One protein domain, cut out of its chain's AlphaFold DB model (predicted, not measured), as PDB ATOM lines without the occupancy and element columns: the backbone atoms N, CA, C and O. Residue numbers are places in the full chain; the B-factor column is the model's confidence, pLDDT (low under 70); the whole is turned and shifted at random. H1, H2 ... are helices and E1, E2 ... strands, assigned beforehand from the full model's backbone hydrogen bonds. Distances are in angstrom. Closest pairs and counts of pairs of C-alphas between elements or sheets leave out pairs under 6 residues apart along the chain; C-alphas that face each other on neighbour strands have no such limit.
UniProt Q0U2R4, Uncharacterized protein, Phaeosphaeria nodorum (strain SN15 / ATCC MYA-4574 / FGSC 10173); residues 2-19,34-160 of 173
ATOM      1  N   LEU A   2     -19.730 -31.063 -19.406       54.50
ATOM      2  CA  LEU A   2     -20.898 -30.270 -18.976       54.50
ATOM      3  C   LEU A   2     -20.777 -28.831 -19.508       54.50
ATOM      4  O   LEU A   2     -20.136 -27.995 -18.886       54.50
ATOM      5  N   ARG A   3     -21.350 -28.543 -20.684       56.22
ATOM      6  CA  ARG A   3     -21.213 -27.221 -21.317       56.22
ATOM      7  C   ARG A   3     -21.897 -26.121 -20.511       56.22
ATOM      8  O   ARG A   3     -21.519 -24.969 -20.636       56.22
ATOM      9  N   HIS A   4     -22.875 -26.483 -19.687       64.25
ATOM     10  CA  HIS A   4     -23.737 -25.546 -18.979       64.25
ATOM     11  C   HIS A   4     -23.639 -25.749 -17.472       64.25
ATOM     12  O   HIS A   4     -24.628 -25.991 -16.786       64.25
ATOM     13  N   SER A   5     -22.414 -25.750 -16.968       76.19
ATOM     14  CA  SER A   5     -22.120 -25.992 -15.561       76.19
ATOM     15  C   SER A   5     -22.256 -24.752 -14.680       76.19
ATOM     16  O   SER A   5     -22.208 -24.905 -13.467       76.19
ATOM     17  N   GLU A   6     -22.424 -23.550 -15.229       89.06
ATOM     18  CA  GLU A   6     -22.623 -22.345 -14.412       89.06
ATOM     19  C   GLU A   6     -24.034 -22.302 -13.801       89.06
ATOM     20  O   GLU A   6     -24.976 -22.899 -14.337       89.06
ATOM     21  N   PHE A   7     -24.164 -21.607 -12.673       90.00
ATOM     22  CA  PHE A   7     -25.436 -21.256 -12.050       90.00
ATOM     23  C   PHE A   7     -25.730 -19.775 -12.276       90.00
ATOM     24  O   PHE A   7     -24.932 -18.908 -11.928       90.00
ATOM     25  N   PHE A   8     -26.916 -19.484 -12.800       89.25
ATOM     26  CA  PHE A   8     -27.445 -18.130 -12.831       89.25
ATOM     27  C   PHE A   8     -28.764 -18.094 -12.072       89.25
ATOM     28  O   PHE A   8     -29.677 -18.858 -12.389       89.25
ATOM     29  N   GLY A   9     -28.889 -17.184 -11.108       87.25
ATOM     30  CA  GLY A   9     -30.166 -16.938 -10.449       87.25
ATOM     31  C   GLY A   9     -31.226 -16.413 -11.412       87.25
ATOM     32  O   GLY A   9     -30.920 -15.871 -12.479       87.25
ATOM     33  N   ARG A  10     -32.495 -16.568 -11.035       88.56
ATOM     34  CA  ARG A  10     -33.617 -16.139 -11.876       88.56
ATOM     35  C   ARG A  10     -33.566 -14.641 -12.190       88.56
ATOM     36  O   ARG A  10     -33.376 -13.822 -11.297       88.56
ATOM     37  N   ALA A  11     -33.795 -14.297 -13.454       87.88
ATOM     38  CA  ALA A  11     -33.809 -12.924 -13.945       87.88
ATOM     39  C   ALA A  11     -34.947 -12.684 -14.951       87.88
ATOM     40  O   ALA A  11     -35.526 -13.614 -15.515       87.88
ATOM     41  N   SER A  12     -35.271 -11.413 -15.202       88.88
ATOM     42  CA  SER A  12     -36.254 -11.022 -16.226       88.88
ATOM     43  C   SER A  12     -35.681 -11.020 -17.651       88.88
ATOM     44  O   SER A  12     -36.433 -10.868 -18.616       88.88
ATOM     45  N   TRP A  13     -34.371 -11.231 -17.790       89.81
ATOM     46  CA  TRP A  13     -33.640 -11.336 -19.052       89.81
ATOM     47  C   TRP A  13     -33.012 -12.723 -19.221       89.81
ATOM     48  O   TRP A  13     -32.998 -13.539 -18.300       89.81
ATOM     49  N   GLU A  14     -32.517 -12.998 -20.427       92.50
ATOM     50  CA  GLU A  14     -31.802 -14.236 -20.731       92.50
ATOM     51  C   GLU A  14     -30.324 -14.113 -20.358       92.50
ATOM     52  O   GLU A  14     -29.665 -13.116 -20.661       92.50
ATOM     53  N   HIS A  15     -29.818 -15.140 -19.688       91.06
ATOM     54  CA  HIS A  15     -28.417 -15.274 -19.318       91.06
ATOM     55  C   HIS A  15     -27.570 -15.721 -20.508       91.06
ATOM     56  O   HIS A  15     -28.089 -16.322 -21.455       91.06
ATOM     57  N   PRO A  16     -26.254 -15.449 -20.480       89.88
ATOM     58  CA  PRO A  16     -25.364 -15.889 -21.538       89.88
ATOM     59  C   PRO A  16     -25.348 -17.415 -21.644       89.88
ATOM     60  O   PRO A  16     -25.248 -18.136 -20.651       89.88
ATOM     61  N   THR A  17     -25.381 -17.904 -22.878       88.00
ATOM     62  CA  THR A  17     -25.161 -19.316 -23.182       88.00
ATOM     63  C   THR A  17     -23.697 -19.545 -23.557       88.00
ATOM     64  O   THR A  17     -23.111 -18.706 -24.250       88.00
ATOM     65  N   PRO A  18     -23.093 -20.674 -23.155       88.25
ATOM     66  CA  PRO A  18     -21.744 -21.033 -23.571       88.25
ATOM     67  C   PRO A  18     -21.656 -21.161 -25.103       88.25
ATOM     68  O   PRO A  18     -22.650 -21.484 -25.763       88.25
ATOM     69  N   PRO A  19     -20.468 -20.937 -25.686       88.94
ATOM     70  CA  PRO A  19     -20.257 -21.074 -27.121       88.94
ATOM     71  C   PRO A  19     -20.448 -22.519 -27.616       88.94
ATOM     72  O   PRO A  19     -20.241 -23.498 -26.891       88.94
ATOM     73  N   ASP A  34     -18.873 -35.261 -30.781       86.12
ATOM     74  CA  ASP A  34     -20.141 -35.979 -30.694       86.12
ATOM     75  C   ASP A  34     -20.858 -35.702 -29.361       86.12
ATOM     76  O   ASP A  34     -22.035 -36.025 -29.192       86.12
ATOM     77  N   TYR A  35     -20.184 -35.037 -28.413       79.94
ATOM     78  CA  TYR A  35     -20.766 -34.702 -27.119       79.94
ATOM     79  C   TYR A  35     -21.922 -33.692 -27.218       79.94
ATOM     80  O   TYR A  35     -21.729 -32.491 -27.480       79.94
ATOM     81  N   VAL A  36     -23.112 -34.161 -26.837       79.06
ATOM     82  CA  VAL A  36     -24.332 -33.359 -26.689       79.06
ATOM     83  C   VAL A  36     -24.626 -33.104 -25.208       79.06
ATOM     84  O   VAL A  36     -24.685 -34.021 -24.394       79.06
ATOM     85  N   SER A  37     -24.838 -31.834 -24.849       79.00
ATOM     86  CA  SER A  37     -25.257 -31.451 -23.495       79.00
ATOM     87  C   SER A  37     -26.747 -31.743 -23.319       79.00
ATOM     88  O   SER A  37     -27.572 -31.101 -23.962       79.00
ATOM     89  N   VAL A  38     -27.092 -32.693 -22.449       81.56
ATOM     90  CA  VAL A  38     -28.488 -33.121 -22.232       81.56
ATOM     91  C   VAL A  38     -29.193 -32.272 -21.169       81.56
ATOM     92  O   VAL A  38     -30.378 -31.975 -21.288       81.56
ATOM     93  N   HIS A  39     -28.461 -31.834 -20.142       85.62
ATOM     94  CA  HIS A  39     -29.019 -31.093 -19.009       85.62
ATOM     95  C   HIS A  39     -28.653 -29.614 -19.109       85.62
ATOM     96  O   HIS A  39     -27.550 -29.200 -18.749       85.62
ATOM     97  N   MET A  40     -29.587 -28.830 -19.641       85.12
ATOM     98  CA  MET A  40     -29.434 -27.399 -19.891       85.12
ATOM     99  C   MET A  40     -30.118 -26.595 -18.775       85.12
ATOM    100  O   MET A  40     -31.243 -26.940 -18.409       85.12
ATOM    101  N   PRO A  41     -29.490 -25.538 -18.232       86.62
ATOM    102  CA  PRO A  41     -30.153 -24.608 -17.328       86.62
ATOM    103  C   PRO A  41     -31.229 -23.822 -18.081       86.62
ATOM    104  O   PRO A  41     -31.170 -23.658 -19.306       86.62
ATOM    105  N   ALA A  42     -32.210 -23.311 -17.343       87.81
ATOM    106  CA  ALA A  42     -33.218 -22.435 -17.918       87.81
ATOM    107  C   ALA A  42     -32.563 -21.130 -18.424       87.81
ATOM    108  O   ALA A  42     -31.740 -20.553 -17.710       87.81
ATOM    109  N   PRO A  43     -32.953 -20.599 -19.603       89.38
ATOM    110  CA  PRO A  43     -32.347 -19.385 -20.163       89.38
ATOM    111  C   PRO A  43     -32.432 -18.166 -19.242       89.38
ATOM    112  O   PRO A  43     -31.599 -17.275 -19.316       89.38
ATOM    113  N   ARG A  44     -33.440 -18.126 -18.364       90.94
ATOM    114  CA  ARG A  44     -33.671 -17.035 -17.407       90.94
ATOM    115  C   ARG A  44     -33.201 -17.356 -15.992       90.94
ATOM    116  O   ARG A  44     -33.604 -16.672 -15.061       90.94
ATOM    117  N   GLY A  45     -32.370 -18.383 -15.833       90.62
ATOM    118  CA  GLY A  45     -31.800 -18.782 -14.553       90.62
ATOM    119  C   GLY A  45     -32.702 -19.716 -13.756       90.62
ATOM    120  O   GLY A  45     -33.825 -20.027 -14.156       90.62
ATOM    121  N   GLU A  46     -32.191 -20.179 -12.626       91.25
ATOM    122  CA  GLU A  46     -32.789 -21.227 -11.806       91.25
ATOM    123  C   GLU A  46     -32.706 -20.862 -10.312       91.25
ATOM    124  O   GLU A  46     -31.913 -20.018  -9.896       91.25
ATOM    125  N   MET A  47     -33.576 -21.441  -9.489       90.88
ATOM    126  CA  MET A  47     -33.468 -21.390  -8.029       90.88
ATOM    127  C   MET A  47     -32.413 -22.391  -7.552       90.88
ATOM    128  O   MET A  47     -32.134 -23.375  -8.232       90.88
ATOM    129  N   ILE A  48     -31.896 -22.220  -6.331       90.94
ATOM    130  CA  ILE A  48     -30.931 -23.164  -5.739       90.94
ATOM    131  C   ILE A  48     -31.473 -24.605  -5.756       90.94
ATOM    132  O   ILE A  48     -30.745 -25.539  -6.076       90.94
ATOM    133  N   VAL A  49     -32.761 -24.807  -5.474       90.75
ATOM    134  CA  VAL A  49     -33.384 -26.144  -5.524       90.75
ATOM    135  C   VAL A  49     -33.420 -26.734  -6.941       90.75
ATOM    136  O   VAL A  49     -33.194 -27.929  -7.112       90.75
ATOM    137  N   GLU A  50     -33.635 -25.895  -7.956       91.88
ATOM    138  CA  GLU A  50     -33.642 -26.294  -9.369       91.88
ATOM    139  C   GLU A  50     -32.222 -26.646  -9.839       91.88
ATOM    140  O   GLU A  50     -32.038 -27.647 -10.532       91.88
ATOM    141  N   LEU A  51     -31.208 -25.905  -9.367       93.38
ATOM    142  CA  LEU A  51     -29.797 -26.236  -9.574       93.38
ATOM    143  C   LEU A  51     -29.474 -27.634  -9.034       93.38
ATOM    144  O   LEU A  51     -28.888 -28.446  -9.748       93.38
ATOM    145  N   HIS A  52     -29.867 -27.948  -7.794       94.44
ATOM    146  CA  HIS A  52     -29.621 -29.275  -7.215       94.44
ATOM    147  C   HIS A  52     -30.293 -30.383  -8.031       94.44
ATOM    148  O   HIS A  52     -29.686 -31.430  -8.260       94.44
ATOM    149  N   GLU A  53     -31.518 -30.163  -8.513       94.31
ATOM    150  CA  GLU A  53     -32.204 -31.128  -9.371       94.31
ATOM    151  C   GLU A  53     -31.480 -31.327 -10.709       94.31
ATOM    152  O   GLU A  53     -31.246 -32.468 -11.121       94.31
ATOM    153  N   ARG A  54     -31.070 -30.238 -11.367       94.50
ATOM    154  CA  ARG A  54     -30.307 -30.291 -12.619       94.50
ATOM    155  C   ARG A  54     -28.987 -31.032 -12.438       94.50
ATOM    156  O   ARG A  54     -28.656 -31.889 -13.257       94.50
ATOM    157  N   VAL A  55     -28.259 -30.737 -11.363       95.19
ATOM    158  CA  VAL A  55     -26.984 -31.384 -11.033       95.19
ATOM    159  C   VAL A  55     -27.178 -32.861 -10.706       95.19
ATOM    160  O   VAL A  55     -26.414 -33.686 -11.200       95.19
ATOM    161  N   ARG A  56     -28.230 -33.220  -9.962       95.25
ATOM    162  CA  ARG A  56     -28.606 -34.618  -9.711       95.25
ATOM    163  C   ARG A  56     -28.833 -35.383 -11.003       95.25
ATOM    164  O   ARG A  56     -28.211 -36.422 -11.195       95.25
ATOM    165  N   ASN A  57     -29.667 -34.854 -11.892       94.38
ATOM    166  CA  ASN A  57     -29.978 -35.510 -13.159       94.38
ATOM    167  C   ASN A  57     -28.729 -35.631 -14.050       94.38
ATOM    168  O   ASN A  57     -28.512 -36.667 -14.670       94.38
ATOM    169  N   ALA A  58     -27.880 -34.599 -14.074       94.06
ATOM    170  CA  ALA A  58     -26.646 -34.622 -14.845       94.06
ATOM    171  C   ALA A  58     -25.623 -35.635 -14.320       94.06
ATOM    172  O   ALA A  58     -25.018 -36.352 -15.115       94.06
ATOM    173  N   LEU A  59     -25.420 -35.701 -13.003       94.62
ATOM    174  CA  LEU A  59     -24.508 -36.665 -12.394       94.62
ATOM    175  C   LEU A  59     -25.016 -38.094 -12.561       94.62
ATOM    176  O   LEU A  59     -24.217 -38.959 -12.902       94.62
ATOM    177  N   ASP A  60     -26.317 -38.322 -12.383       93.62
ATOM    178  CA  ASP A  60     -26.945 -39.621 -12.635       93.62
ATOM    179  C   ASP A  60     -26.692 -40.074 -14.077       93.62
ATOM    180  O   ASP A  60     -26.072 -41.109 -14.303       93.62
ATOM    181  N   HIS A  61     -27.003 -39.220 -15.058       92.88
ATOM    182  CA  HIS A  61     -26.751 -39.509 -16.469       92.88
ATOM    183  C   HIS A  61     -25.272 -39.799 -16.762       92.88
ATOM    184  O   HIS A  61     -24.962 -40.786 -17.433       92.88
ATOM    185  N   ILE A  62     -24.349 -38.948 -16.294       92.38
ATOM    186  CA  ILE A  62     -22.906 -39.107 -16.539       92.38
ATOM    187  C   ILE A  62     -22.417 -40.427 -15.952       92.38
ATOM    188  O   ILE A  62     -21.755 -41.201 -16.639       92.38
ATOM    189  N   VAL A  63     -22.747 -40.684 -14.690       92.81
ATOM    190  CA  VAL A  63     -22.265 -41.855 -13.969       92.81
ATOM    191  C   VAL A  63     -22.867 -43.133 -14.547       92.81
ATOM    192  O   VAL A  63     -22.118 -44.062 -14.824       92.81
ATOM    193  N   THR A  64     -24.171 -43.172 -14.825       92.06
ATOM    194  CA  THR A  64     -24.812 -44.329 -15.467       92.06
ATOM    195  C   THR A  64     -24.263 -44.579 -16.870       92.06
ATOM    196  O   THR A  64     -24.093 -45.731 -17.260       92.06
ATOM    197  N   THR A  65     -23.955 -43.532 -17.638       91.75
ATOM    198  CA  THR A  65     -23.330 -43.695 -18.960       91.75
ATOM    199  C   THR A  65     -21.943 -44.322 -18.831       91.75
ATOM    200  O   THR A  65     -21.650 -45.283 -19.534       91.75
ATOM    201  N   LEU A  66     -21.119 -43.830 -17.901       92.56
ATOM    202  CA  LEU A  66     -19.768 -44.346 -17.656       92.56
ATOM    203  C   LEU A  66     -19.774 -45.771 -17.080       92.56
ATOM    204  O   LEU A  66     -18.937 -46.580 -17.463       92.56
ATOM    205  N   ASP A  67     -20.730 -46.100 -16.210       91.81
ATOM    206  CA  ASP A  67     -20.897 -47.452 -15.662       91.81
ATOM    207  C   ASP A  67     -21.280 -48.469 -16.757       91.81
ATOM    208  O   ASP A  67     -20.918 -49.642 -16.668       91.81
ATOM    209  N   ASN A  68     -21.985 -48.026 -17.807       92.31
ATOM    210  CA  ASN A  68     -22.359 -48.851 -18.960       92.31
ATOM    211  C   ASN A  68     -21.318 -48.841 -20.093       92.31
ATOM    212  O   ASN A  68     -21.473 -49.580 -21.068       92.31
ATOM    213  N   ASP A  69     -20.273 -48.019 -19.988       93.31
ATOM    214  CA  ASP A  69     -19.215 -47.951 -20.991       93.31
ATOM    215  C   ASP A  69     -18.425 -49.278 -21.013       93.31
ATOM    216  O   ASP A  69     -17.970 -49.738 -19.956       93.31
ATOM    217  N   PRO A  70     -18.233 -49.928 -22.179       94.94
ATOM    218  CA  PRO A  70     -17.451 -51.159 -22.290       94.94
ATOM    219  C   PRO A  70     -16.012 -51.056 -21.762       94.94
ATOM    220  O   PRO A  70     -15.454 -52.072 -21.345       94.94
ATOM    221  N   GLU A  71     -15.408 -49.864 -21.770       95.50
ATOM    222  CA  GLU A  71     -14.060 -49.632 -21.235       95.50
ATOM    223  C   GLU A  71     -14.023 -49.600 -19.698       95.50
ATOM    224  O   GLU A  71     -12.945 -49.707 -19.106       95.50
ATOM    225  N   GLN A  72     -15.188 -49.511 -19.044       91.06
ATOM    226  CA  GLN A  72     -15.353 -49.532 -17.586       91.06
ATOM    227  C   GLN A  72     -14.424 -48.531 -16.863       91.06
ATOM    228  O   GLN A  72     -13.615 -48.920 -16.004       91.06
ATOM    229  N   PRO A  73     -14.503 -47.228 -17.204       95.06
ATOM    230  CA  PRO A  73     -13.688 -46.200 -16.575       95.06
ATOM    231  C   PRO A  73     -13.979 -46.123 -15.071       95.06
ATOM    232  O   PRO A  73     -15.120 -46.137 -14.624       95.06
ATOM    233  N   ARG A  74     -12.922 -46.005 -14.261       93.81
ATOM    234  CA  ARG A  74     -13.038 -45.960 -12.787       93.81
ATOM    235  C   ARG A  74     -12.965 -44.559 -12.197       93.81
ATOM    236  O   ARG A  74     -13.102 -44.384 -10.988       93.81
ATOM    237  N   THR A  75     -12.643 -43.561 -13.009       95.62
ATOM    238  CA  THR A  75     -12.425 -42.190 -12.549       95.62
ATOM    239  C   THR A  75     -12.777 -41.223 -13.663       95.62
ATOM    240  O   THR A  75     -12.383 -41.421 -14.808       95.62
ATOM    241  N   VAL A  76     -13.494 -40.164 -13.302       95.19
ATOM    242  CA  VAL A  76     -13.840 -39.050 -14.181       95.19
ATOM    243  C   VAL A  76     -13.445 -37.748 -13.495       95.19
ATOM    244  O   VAL A  76     -13.593 -37.614 -12.280       95.19
ATOM    245  N   LEU A  77     -12.931 -36.795 -14.271       95.88
ATOM    246  CA  LEU A  77     -12.673 -35.434 -13.816       95.88
ATOM    247  C   LEU A  77     -13.750 -34.509 -14.384       95.88
ATOM    248  O   LEU A  77     -13.973 -34.479 -15.594       95.88
ATOM    249  N   ILE A  78     -14.399 -33.743 -13.509       94.56
ATOM    250  CA  ILE A  78     -15.394 -32.739 -13.888       94.56
ATOM    251  C   ILE A  78     -14.852 -31.367 -13.497       94.56
ATOM    252  O   ILE A  78     -14.706 -31.068 -12.315       94.56
ATOM    253  N   CYS A  79     -14.581 -30.525 -14.493       94.56
ATOM    254  CA  CYS A  79     -14.280 -29.110 -14.282       94.56
ATOM    255  C   CYS A  79     -15.590 -28.317 -14.329       94.56
ATOM    256  O   CYS A  79     -16.333 -28.403 -15.309       94.56
ATOM    257  N   THR A  80     -15.891 -27.575 -13.266       94.50
ATOM    258  CA  THR A  80     -17.180 -26.899 -13.077       94.50
ATOM    259  C   THR A  80     -17.023 -25.611 -12.262       94.50
ATOM    260  O   THR A  80     -15.918 -25.268 -11.844       94.50
ATOM    261  N   HIS A  81     -18.128 -24.901 -12.056       94.38
ATOM    262  CA  HIS A  81     -18.214 -23.662 -11.287       94.38
ATOM    263  C   HIS A  81     -18.570 -23.932  -9.818       94.38
ATOM    264  O   HIS A  81     -19.052 -25.016  -9.479       94.38
ATOM    265  N   ALA A  82     -18.353 -22.937  -8.952       93.81
ATOM    266  CA  ALA A  82     -18.508 -23.060  -7.502       93.81
ATOM    267  C   ALA A  82     -19.901 -23.554  -7.074       93.81
ATOM    268  O   ALA A  82     -20.002 -24.605  -6.450       93.81
ATOM    269  N   ALA A  83     -20.978 -22.868  -7.470       93.44
ATOM    270  CA  ALA A  83     -22.342 -23.242  -7.078       93.44
ATOM    271  C   ALA A  83     -22.691 -24.692  -7.464       93.44
ATOM    272  O   ALA A  83     -23.257 -25.450  -6.674       93.44
ATOM    273  N   THR A  84     -22.289 -25.110  -8.665       95.25
ATOM    274  CA  THR A  84     -22.493 -26.475  -9.160       95.25
ATOM    275  C   THR A  84     -21.641 -27.499  -8.417       95.25
ATOM    276  O   THR A  84     -22.096 -28.623  -8.223       95.25
ATOM    277  N   MET A  85     -20.431 -27.143  -7.977       95.81
ATOM    278  CA  MET A  85     -19.596 -28.012  -7.142       95.81
ATOM    279  C   MET A  85     -20.219 -28.215  -5.753       95.81
ATOM    280  O   MET A  85     -20.288 -29.353  -5.291       95.81
ATOM    281  N   ILE A  86     -20.759 -27.164  -5.122       96.00
ATOM    282  CA  ILE A  86     -21.489 -27.300  -3.848       96.00
ATOM    283  C   ILE A  86     -22.708 -28.209  -4.037       96.00
ATOM    284  O   ILE A  86     -22.858 -29.205  -3.328       96.00
ATOM    285  N   ALA A  87     -23.539 -27.931  -5.048       96.00
ATOM    286  CA  ALA A  87     -24.710 -28.750  -5.355       96.00
ATOM    287  C   ALA A  87     -24.335 -30.213  -5.654       96.00
ATOM    288  O   ALA A  87     -25.008 -31.134  -5.188       96.00
ATOM    289  N   ALA A  88     -23.238 -30.449  -6.380       96.75
ATOM    290  CA  ALA A  88     -22.732 -31.790  -6.658       96.75
ATOM    291  C   ALA A  88     -22.286 -32.501  -5.378       96.75
ATOM    292  O   ALA A  88     -22.634 -33.663  -5.185       96.75
ATOM    293  N   GLY A  89     -21.572 -31.813  -4.484       97.19
ATOM    294  CA  GLY A  89     -21.175 -32.355  -3.186       97.19
ATOM    295  C   GLY A  89     -22.379 -32.820  -2.370       97.19
ATOM    296  O   GLY A  89     -22.423 -33.972  -1.921       97.19
ATOM    297  N   ARG A  90     -23.400 -31.966  -2.262       97.38
ATOM    298  CA  ARG A  90     -24.648 -32.264  -1.548       97.38
ATOM    299  C   ARG A  90     -25.405 -33.442  -2.163       97.38
ATOM    300  O   ARG A  90     -25.772 -34.378  -1.456       97.38
ATOM    301  N   VAL A  91     -25.552 -33.466  -3.489       97.00
ATOM    302  CA  VAL A  91     -26.205 -34.565  -4.224       97.00
ATOM    303  C   VAL A  91     -25.461 -35.891  -4.055       97.00
ATOM    304  O   VAL A  91     -26.072 -36.908  -3.727       97.00
ATOM    305  N   LEU A  92     -24.145 -35.906  -4.283       97.25
ATOM    306  CA  LEU A  92     -23.333 -37.125  -4.254       97.25
ATOM    307  C   LEU A  92     -23.291 -37.736  -2.851       97.25
ATOM    308  O   LEU A  92     -23.366 -38.955  -2.694       97.25
ATOM    309  N   THR A  93     -23.190 -36.897  -1.823       96.94
ATOM    310  CA  THR A  93     -23.110 -37.357  -0.429       96.94
ATOM    311  C   THR A  93     -24.471 -37.576   0.223       96.94
ATOM    312  O   THR A  93     -24.550 -38.295   1.220       96.94
ATOM    313  N   GLY A  94     -25.535 -36.988  -0.337       95.94
ATOM    314  CA  GLY A  94     -26.877 -36.964   0.246       95.94
ATOM    315  C   GLY A  94     -27.020 -35.958   1.394       95.94
ATOM    316  O   GLY A  94     -28.048 -35.943   2.067       95.94
ATOM    317  N   GLN A  95     -26.000 -35.132   1.643       95.00
ATOM    318  CA  GLN A  95     -26.025 -34.082   2.659       95.00
ATOM    319  C   GLN A  95     -26.751 -32.864   2.087       95.00
ATOM    320  O   GLN A  95     -26.136 -31.999   1.479       95.00
ATOM    321  N   MET A  96     -28.075 -32.834   2.240       94.06
ATOM    322  CA  MET A  96     -28.939 -31.740   1.786       94.06
ATOM    323  C   MET A  96     -29.437 -30.951   3.006       94.06
ATOM    324  O   MET A  96     -30.478 -31.308   3.563       94.06
ATOM    325  N   PRO A  97     -28.692 -29.935   3.479       92.88
ATOM    326  CA  PRO A  97     -29.138 -29.114   4.598       92.88
ATOM    327  C   PRO A  97     -30.399 -28.315   4.233       92.88
ATOM    328  O   PRO A  97     -30.577 -27.916   3.083       92.88
ATOM    329  N   GLU A  98     -31.271 -28.074   5.220       88.88
ATOM    330  CA  GLU A  98     -32.446 -27.202   5.046       88.88
ATOM    331  C   GLU A  98     -32.030 -25.756   4.766       88.88
ATOM    332  O   GLU A  98     -32.658 -25.072   3.958       88.88
ATOM    333  N   ASP A  99     -30.959 -25.314   5.427       88.75
ATOM    334  CA  ASP A  99     -30.345 -24.019   5.194       88.75
ATOM    335  C   ASP A  99     -29.377 -24.107   4.000       88.75
ATOM    336  O   ASP A  99     -28.322 -24.752   4.120       88.75
ATOM    337  N   PRO A 100     -29.695 -23.474   2.851       85.12
ATOM    338  CA  PRO A 100     -28.818 -23.485   1.687       85.12
ATOM    339  C   PRO A 100     -27.451 -22.851   1.969       85.12
ATOM    340  O   PRO A 100     -26.494 -23.204   1.274       85.12
ATOM    341  N   ASP A 101     -27.349 -22.007   2.996       85.31
ATOM    342  CA  ASP A 101     -26.153 -21.255   3.374       85.31
ATOM    343  C   ASP A 101     -25.220 -22.026   4.318       85.31
ATOM    344  O   ASP A 101     -24.192 -21.502   4.752       85.31
ATOM    345  N   THR A 102     -25.553 -23.283   4.621       90.75
ATOM    346  CA  THR A 102     -24.691 -24.177   5.400       90.75
ATOM    347  C   THR A 102     -23.300 -24.276   4.771       90.75
ATOM    348  O   THR A 102     -23.164 -24.605   3.591       90.75
ATOM    349  N   ASP A 103     -22.269 -24.044   5.584       90.69
ATOM    350  CA  ASP A 103     -20.863 -24.151   5.194       90.69
ATOM    351  C   ASP A 103     -20.401 -25.621   5.203       90.69
ATOM    352  O   ASP A 103     -19.932 -26.142   6.216       90.69
ATOM    353  N   ASP A 104     -20.613 -26.323   4.084       93.56
ATOM    354  CA  ASP A 104     -20.372 -27.765   3.943       93.56
ATOM    355  C   ASP A 104     -19.327 -28.111   2.869       93.56
ATOM    356  O   ASP A 104     -18.328 -28.784   3.152       93.56
ATOM    357  N   PHE A 105     -19.508 -27.632   1.641       95.44
ATOM    358  CA  PHE A 105     -18.597 -27.872   0.524       95.44
ATOM    359  C   PHE A 105     -17.840 -26.599   0.165       95.44
ATOM    360  O   PHE A 105     -18.417 -25.614  -0.288       95.44
ATOM    361  N   GLN A 106     -16.523 -26.648   0.337       95.19
ATOM    362  CA  GLN A 106     -15.629 -25.551  -0.007       95.19
ATOM    363  C   GLN A 106     -15.430 -25.509  -1.522       95.19
ATOM    364  O   GLN A 106     -15.401 -26.551  -2.179       95.19
ATOM    365  N   CYS A 107     -15.279 -24.308  -2.078       93.56
ATOM    366  CA  CYS A 107     -15.084 -24.093  -3.511       93.56
ATOM    367  C   CYS A 107     -14.108 -22.936  -3.754       93.56
ATOM    368  O   CYS A 107     -14.521 -21.800  -3.983       93.56
ATOM    369  N   PHE A 108     -12.807 -23.222  -3.701       95.69
ATOM    370  CA  PHE A 108     -11.765 -22.253  -4.047       95.69
ATOM    371  C   PHE A 108     -11.439 -22.289  -5.541       95.69
ATOM    372  O   PHE A 108     -11.645 -23.297  -6.226       95.69
ATOM    373  N   THR A 109     -10.886 -21.192  -6.059       95.06
ATOM    374  CA  THR A 109     -10.419 -21.146  -7.452       95.06
ATOM    375  C   THR A 109      -9.373 -22.238  -7.685       95.06
ATOM    376  O   THR A 109      -8.368 -22.297  -6.985       95.06
ATOM    377  N   ALA A 110      -9.622 -23.102  -8.675       95.44
ATOM    378  CA  ALA A 110      -8.798 -24.273  -8.989       95.44
ATOM    379  C   ALA A 110      -8.593 -25.262  -7.818       95.44
ATOM    380  O   ALA A 110      -7.630 -26.031  -7.838       95.44
ATOM    381  N   GLY A 111      -9.491 -25.269  -6.824       96.62
ATOM    382  CA  GLY A 111      -9.527 -26.282  -5.770       96.62
ATOM    383  C   GLY A 111     -10.052 -27.630  -6.274       96.62
ATOM    384  O   GLY A 111     -10.883 -27.686  -7.182       96.62
ATOM    385  N   LEU A 112      -9.561 -28.725  -5.688       97.88
ATOM    386  CA  LEU A 112      -9.922 -30.089  -6.081       97.88
ATOM    387  C   LEU A 112     -10.723 -30.786  -4.982       97.88
ATOM    388  O   LEU A 112     -10.217 -31.038  -3.888       97.88
ATOM    389  N   SER A 113     -11.951 -31.179  -5.312       97.94
ATOM    390  CA  SER A 113     -12.759 -32.067  -4.477       97.94
ATOM    391  C   SER A 113     -12.745 -33.489  -5.031       97.94
ATOM    392  O   SER A 113     -12.819 -33.697  -6.244       97.94
ATOM    393  N   LYS A 114     -12.651 -34.485  -4.145       98.25
ATOM    394  CA  LYS A 114     -12.601 -35.908  -4.506       98.25
ATOM    395  C   LYS A 114     -13.723 -36.662  -3.814       98.25
ATOM    396  O   LYS A 114     -13.804 -36.666  -2.587       98.25
ATOM    397  N   PHE A 115     -14.520 -37.367  -4.611       98.00
ATOM    398  CA  PHE A 115     -15.616 -38.206  -4.141       98.00
ATOM    399  C   PHE A 115     -15.347 -39.660  -4.510       98.00
ATOM    400  O   PHE A 115     -14.964 -39.959  -5.641       98.00
ATOM    401  N   VAL A 116     -15.559 -40.567  -3.561       97.44
ATOM    402  CA  VAL A 116     -15.386 -42.012  -3.755       97.44
ATOM    403  C   VAL A 116     -16.710 -42.715  -3.501       97.44
ATOM    404  O   VAL A 116     -17.366 -42.471  -2.486       97.44
ATOM    405  N   ARG A 117     -17.121 -43.573  -4.443       94.94
ATOM    406  CA  ARG A 117     -18.382 -44.312  -4.350       94.94
ATOM    407  C   ARG A 117     -18.308 -45.295  -3.180       94.94
ATOM    408  O   ARG A 117     -17.340 -46.045  -3.067       94.94
ATOM    409  N   LYS A 118     -19.326 -45.299  -2.317       93.88
ATOM    410  CA  LYS A 118     -19.399 -46.174  -1.135       93.88
ATOM    411  C   LYS A 118     -19.646 -47.624  -1.542       93.88
ATOM    412  O   LYS A 118     -19.020 -48.531  -0.996       93.88
ATOM    413  N   ARG A 119     -20.569 -47.845  -2.484       85.62
ATOM    414  CA  ARG A 119     -20.948 -49.171  -2.992       85.62
ATOM    415  C   ARG A 119     -21.147 -49.126  -4.499       85.62
ATOM    416  O   ARG A 119     -21.808 -48.227  -5.004       85.62
ATOM    417  N   ALA A 120     -20.624 -50.121  -5.208       75.12
ATOM    418  CA  ALA A 120     -20.849 -50.303  -6.644       75.12
ATOM    419  C   ALA A 120     -22.126 -51.118  -6.939       75.12
ATOM    420  O   ALA A 120     -22.165 -51.867  -7.908       75.12
ATOM    421  N   ASP A 121     -23.136 -51.024  -6.069       77.31
ATOM    422  CA  ASP A 121     -24.420 -51.696  -6.266       77.31
ATOM    423  C   ASP A 121     -25.297 -50.845  -7.202       77.31
ATOM    424  O   ASP A 121     -25.541 -49.677  -6.873       77.31
ATOM    425  N   PRO A 122     -25.760 -51.383  -8.348       71.00
ATOM    426  CA  PRO A 122     -26.671 -50.679  -9.247       71.00
ATOM    427  C   PRO A 122     -27.966 -50.194  -8.577       71.00
ATOM    428  O   PRO A 122     -28.539 -49.204  -9.027       71.00
ATOM    429  N   GLU A 123     -28.417 -50.846  -7.501       76.75
ATOM    430  CA  GLU A 123     -29.673 -50.511  -6.813       76.75
ATOM    431  C   GLU A 123     -29.560 -49.281  -5.888       76.75
ATOM    432  O   GLU A 123     -30.565 -48.648  -5.571       76.75
ATOM    433  N   GLU A 124     -28.350 -48.902  -5.458       78.94
ATOM    434  CA  GLU A 124     -28.127 -47.795  -4.504       78.94
ATOM    435  C   GLU A 124     -28.128 -46.407  -5.179       78.94
ATOM    436  O   GLU A 124     -28.043 -45.381  -4.503       78.94
ATOM    437  N   GLY A 125     -28.239 -46.356  -6.513       86.19
ATOM    438  CA  GLY A 125     -28.256 -45.117  -7.291       86.19
ATOM    439  C   GLY A 125     -26.982 -44.267  -7.154       86.19
ATOM    440  O   GLY A 125     -25.997 -44.633  -6.500       86.19
ATOM    441  N   VAL A 126     -26.977 -43.107  -7.821       91.25
ATOM    442  CA  VAL A 126     -25.831 -42.180  -7.809       91.25
ATOM    443  C   VAL A 126     -25.902 -41.199  -6.639       91.25
ATOM    444  O   VAL A 126     -24.887 -40.939  -5.995       91.25
ATOM    445  N   ALA A 127     -27.080 -40.650  -6.341       94.19
ATOM    446  CA  ALA A 127     -27.256 -39.678  -5.261       94.19
ATOM    447  C   ALA A 127     -27.119 -40.340  -3.877       94.19
ATOM    448  O   ALA A 127     -27.656 -41.417  -3.644       94.19
ATOM    449  N   GLY A 128     -26.407 -39.707  -2.942       95.62
ATOM    450  CA  GLY A 128     -26.198 -40.234  -1.580       95.62
ATOM    451  C   GLY A 128     -25.139 -41.339  -1.435       95.62
ATOM    452  O   GLY A 128     -24.676 -41.629  -0.322       95.62
ATOM    453  N   ASN A 129     -24.695 -41.934  -2.542       96.00
ATOM    454  CA  ASN A 129     -23.833 -43.116  -2.554       96.00
ATOM    455  C   ASN A 129     -22.324 -42.789  -2.625       96.00
ATOM    456  O   ASN A 129     -21.502 -43.632  -2.990       96.00
ATOM    457  N   TRP A 130     -21.917 -41.571  -2.254       97.12
ATOM    458  CA  TRP A 130     -20.512 -41.148  -2.293       97.12
ATOM    459  C   TRP A 130     -20.035 -40.559  -0.970       97.12
ATOM    460  O   TRP A 130     -20.809 -40.020  -0.175       97.12
ATOM    461  N   THR A 131     -18.732 -40.667  -0.736       97.69
ATOM    462  CA  THR A 131     -18.016 -40.041   0.377       97.69
ATOM    463  C   THR A 131     -17.078 -38.977  -0.175       97.69
ATOM    464  O   THR A 131     -16.311 -39.255  -1.094       97.69
ATOM    465  N   CYS A 132     -17.128 -37.770   0.387       97.88
ATOM    466  CA  CYS A 132     -16.172 -36.708   0.086       97.88
ATOM    467  C   CYS A 132     -14.867 -36.969   0.856       97.88
ATOM    468  O   CYS A 132     -14.855 -36.897   2.081       97.88
ATOM    469  N   GLU A 133     -13.784 -37.302   0.152       98.00
ATOM    470  CA  GLU A 133     -12.459 -37.543   0.746       98.00
ATOM    471  C   GLU A 133     -11.585 -36.286   0.758       98.00
ATOM    472  O   GLU A 133     -10.775 -36.114   1.664       98.00
ATOM    473  N   LEU A 134     -11.748 -35.417  -0.243       97.56
ATOM    474  CA  LEU A 134     -11.083 -34.118  -0.334       97.56
ATOM    475  C   LEU A 134     -12.141 -33.062  -0.632       97.56
ATOM    476  O   LEU A 134     -12.961 -33.272  -1.526       97.56
ATOM    477  N   ASN A 135     -12.113 -31.952   0.099       97.38
ATOM    478  CA  ASN A 135     -13.074 -30.861  -0.026       97.38
ATOM    479  C   ASN A 135     -12.325 -29.580  -0.414       97.38
ATOM    480  O   ASN A 135     -11.794 -28.890   0.451       97.38
ATOM    481  N   SER A 136     -12.229 -29.327  -1.722       96.81
ATOM    482  CA  SER A 136     -11.492 -28.215  -2.332       96.81
ATOM    483  C   SER A 136     -10.058 -28.067  -1.812       96.81
ATOM    484  O   SER A 136      -9.661 -27.013  -1.317       96.81
ATOM    485  N   GLU A 137      -9.266 -29.127  -1.967       97.12
ATOM    486  CA  GLU A 137      -7.835 -29.139  -1.662       97.12
ATOM    487  C   GLU A 137      -7.075 -28.135  -2.547       97.12
ATOM    488  O   GLU A 137      -7.313 -28.073  -3.753       97.12
ATOM    489  N   THR A 138      -6.153 -27.365  -1.957       97.75
ATOM    490  CA  THR A 138      -5.390 -26.302  -2.645       97.75
ATOM    491  C   THR A 138      -3.901 -26.285  -2.295       97.75
ATOM    492  O   THR A 138      -3.193 -25.375  -2.713       97.75
ATOM    493  N   SER A 139      -3.379 -27.254  -1.537       96.94
ATOM    494  CA  SER A 139      -1.956 -27.301  -1.139       96.94
ATOM    495  C   SER A 139      -0.975 -27.373  -2.314       96.94
ATOM    496  O   SER A 139       0.193 -27.021  -2.166       96.94
ATOM    497  N   TYR A 140      -1.444 -27.797  -3.490       96.12
ATOM    498  CA  TYR A 140      -0.668 -27.799  -4.730       96.12
ATOM    499  C   TYR A 140      -0.606 -26.425  -5.423       96.12
ATOM    500  O   TYR A 140       0.155 -26.263  -6.378       96.12
ATOM    501  N   LEU A 141      -1.386 -25.437  -4.973       96.75
ATOM    502  CA  LEU A 141      -1.379 -24.073  -5.500       96.75
ATOM    503  C   LEU A 141      -0.414 -23.204  -4.692       96.75
ATOM    504  O   LEU A 141      -0.507 -23.122  -3.470       96.75
ATOM    505  N   SER A 142       0.471 -22.475  -5.374       96.69
ATOM    506  CA  SER A 142       1.422 -21.567  -4.713       96.69
ATOM    507  C   SER A 142       0.749 -20.411  -3.964       96.69
ATOM    508  O   SER A 142       1.334 -19.893  -3.018       96.69
ATOM    509  N   GLY A 143      -0.450 -20.000  -4.396       95.06
ATOM    510  CA  GLY A 143      -1.273 -18.978  -3.733       95.06
ATOM    511  C   GLY A 143      -2.189 -19.528  -2.634       95.06
ATOM    512  O   GLY A 143      -2.790 -18.757  -1.895       95.06
ATOM    513  N   GLY A 144      -2.275 -20.854  -2.483       96.06
ATOM    514  CA  GLY A 144      -3.220 -21.485  -1.567       96.06
ATOM    515  C   GLY A 144      -4.681 -21.265  -1.977       96.06
ATOM    516  O   GLY A 144      -5.012 -21.244  -3.161       96.06
ATOM    517  N   ALA A 145      -5.559 -21.163  -0.979       96.06
ATOM    518  CA  ALA A 145      -6.992 -20.986  -1.172       96.06
ATOM    519  C   ALA A 145      -7.335 -19.521  -1.484       96.06
ATOM    520  O   ALA A 145      -7.099 -18.630  -0.668       96.06
ATOM    521  N   GLU A 146      -7.943 -19.281  -2.646       94.44
ATOM    522  CA  GLU A 146      -8.348 -17.951  -3.101       94.44
ATOM    523  C   GLU A 146      -9.790 -17.954  -3.628       94.44
ATOM    524  O   GLU A 146     -10.245 -18.924  -4.246       94.44
ATOM    525  N   ARG A 147     -10.491 -16.828  -3.424       91.81
ATOM    526  CA  ARG A 147     -11.851 -16.562  -3.935       91.81
ATOM    527  C   ARG A 147     -12.852 -17.688  -3.628       91.81
ATOM    528  O   ARG A 147     -13.524 -18.172  -4.536       91.81
ATOM    529  N   GLY A 148     -12.915 -18.108  -2.363       90.56
ATOM    530  CA  GLY A 148     -13.950 -19.030  -1.890       90.56
ATOM    531  C   GLY A 148     -15.347 -18.464  -2.135       90.56
ATOM    532  O   GLY A 148     -15.539 -17.250  -2.063       90.56
ATOM    533  N   TRP A 149     -16.294 -19.342  -2.456       91.50
ATOM    534  CA  TRP A 149     -17.676 -18.974  -2.757       91.50
ATOM    535  C   TRP A 149     -18.649 -19.869  -1.991       91.50
ATOM    536  O   TRP A 149     -18.405 -21.067  -1.848       91.50
ATOM    537  N   HIS A 150     -19.760 -19.283  -1.552       87.62
ATOM    538  CA  HIS A 150     -20.851 -19.938  -0.834       87.62
ATOM    539  C   HIS A 150     -22.190 -19.437  -1.398       87.62
ATOM    540  O   HIS A 150     -22.231 -18.404  -2.064       87.62
ATOM    541  N   PHE A 151     -23.295 -20.138  -1.121       83.31
ATOM    542  CA  PHE A 151     -24.625 -19.675  -1.545       83.31
ATOM    543  C   PHE A 151     -25.044 -18.341  -0.888       83.31
ATOM    544  O   PHE A 151     -25.875 -17.628  -1.458       83.31
ATOM    545  N   ASN A 152     -24.426 -17.973   0.242       72.69
ATOM    546  CA  ASN A 152     -24.597 -16.678   0.896       72.69
ATOM    547  C   ASN A 152     -23.598 -15.614   0.396       72.69
ATOM    548  O   ASN A 152     -22.469 -15.911   0.010       72.69
ATOM    549  N   GLY A 153     -24.017 -14.342   0.426       59.62
ATOM    550  CA  GLY A 153     -23.193 -13.180   0.060       59.62
ATOM    551  C   GLY A 153     -23.952 -12.105  -0.728       59.62
ATOM    552  O   GLY A 153     -25.150 -12.232  -0.978       59.62
ATOM    553  N   ASP A 154     -23.247 -11.052  -1.158       46.12
ATOM    554  CA  ASP A 154     -23.796  -9.968  -2.004       46.12
ATOM    555  C   ASP A 154     -24.234 -10.456  -3.407       46.12
ATOM    556  O   ASP A 154     -24.915  -9.740  -4.138       46.12
ATOM    557  N   GLU A 155     -23.888 -11.697  -3.768       47.84
ATOM    558  CA  GLU A 155     -24.353 -12.426  -4.959       47.84
ATOM    559  C   GLU A 155     -25.452 -13.458  -4.618       47.84
ATOM    560  O   GLU A 155     -25.680 -14.403  -5.369       47.84
ATOM    561  N   SER A 156     -26.125 -13.331  -3.468       46.62
ATOM    562  CA  SER A 156     -27.167 -14.276  -3.055       46.62
ATOM    563  C   SER A 156     -28.405 -14.158  -3.950       46.62
ATOM    564  O   SER A 156     -29.171 -13.196  -3.924       46.62
ATOM    565  N   PHE A 157     -28.625 -15.184  -4.769       52.66
ATOM    566  CA  PHE A 157     -29.744 -15.281  -5.708       52.66
ATOM    567  C   PHE A 157     -31.045 -15.751  -5.041       52.66
ATOM    568  O   PHE A 157     -31.841 -16.485  -5.639       52.66
ATOM    569  N   VAL A 158     -31.274 -15.349  -3.790       45.56
ATOM    570  CA  VAL A 158     -32.552 -15.584  -3.121       45.56
ATOM    571  C   VAL A 158     -33.539 -14.605  -3.744       45.56
ATOM    572  O   VAL A 158     -33.508 -13.410  -3.473       45.56
ATOM    573  N   ALA A 159     -34.358 -15.102  -4.669       43.53
ATOM    574  CA  ALA A 159     -35.376 -14.310  -5.341       43.53
ATOM    575  C   ALA A 159     -36.196 -13.523  -4.306       43.53
ATOM    576  O   ALA A 159     -36.861 -14.119  -3.457       43.53
ATOM    577  N   PHE A 160     -36.159 -12.192  -4.379       43.38
ATOM    578  CA  PHE A 160     -37.118 -11.363  -3.661       43.38
ATOM    579  C   PHE A 160     -38.512 -11.700  -4.214       43.38
ATOM    580  O   PHE A 160     -38.715 -11.569  -5.424       43.38
TER     581      PHE A 160
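AT A GLANCE: This is residues 2 to 19 and 34 to 160 of the 173 residues of an uncharacterized protein of Phaeosphaeria nodorum (strain SN15 / ATCC MYA-4574 / FGSC 10173) (UniProt Q0U2R4). With little regular structure, helix H2 sits between helix H1 and the antiparallel hairpin E1 E2, amid long loops. The printed part has 145 residues, under half in the named elements H1, H2, E1 and E2; the class is mixed. It is compact, with a radius of gyration of the C-alphas of 15.7 A and spans of 45 by 35 by 32 A.

HOW THE PARTS SIT: H1, residues 48 to 67, touches H2, residues 82 to 93, with residues 51 to 59 alone, at a steep tilt of 63 degrees; their closest C-alphas, of His 52 and Ala 87, are 5.3 A apart. Both helices have every O i to N i+4 pair within hydrogen-bond range. In E1, residues 112 to 117, N 114 is within that range of O 134 in E2, residues 130 to 137, at 2.9 A. The closest C-alphas of H2 and E2, of Thr 93 and Trp 130, are 5.0 A apart.

IN THESE COORDINATES: H1, 28.1 A long, begins at C-alpha 48 (-30.931, -23.164, -5.739); E2 ends at C-alpha 137 (-7.835, -29.139, -1.662).

THE WHOLE: Residues 20 to 33 are cut out, with C-alphas 19 and 34 15.3 A apart. The three links are long. The pLDDT is under 70 in residues 2 to 4 and 153 to 160.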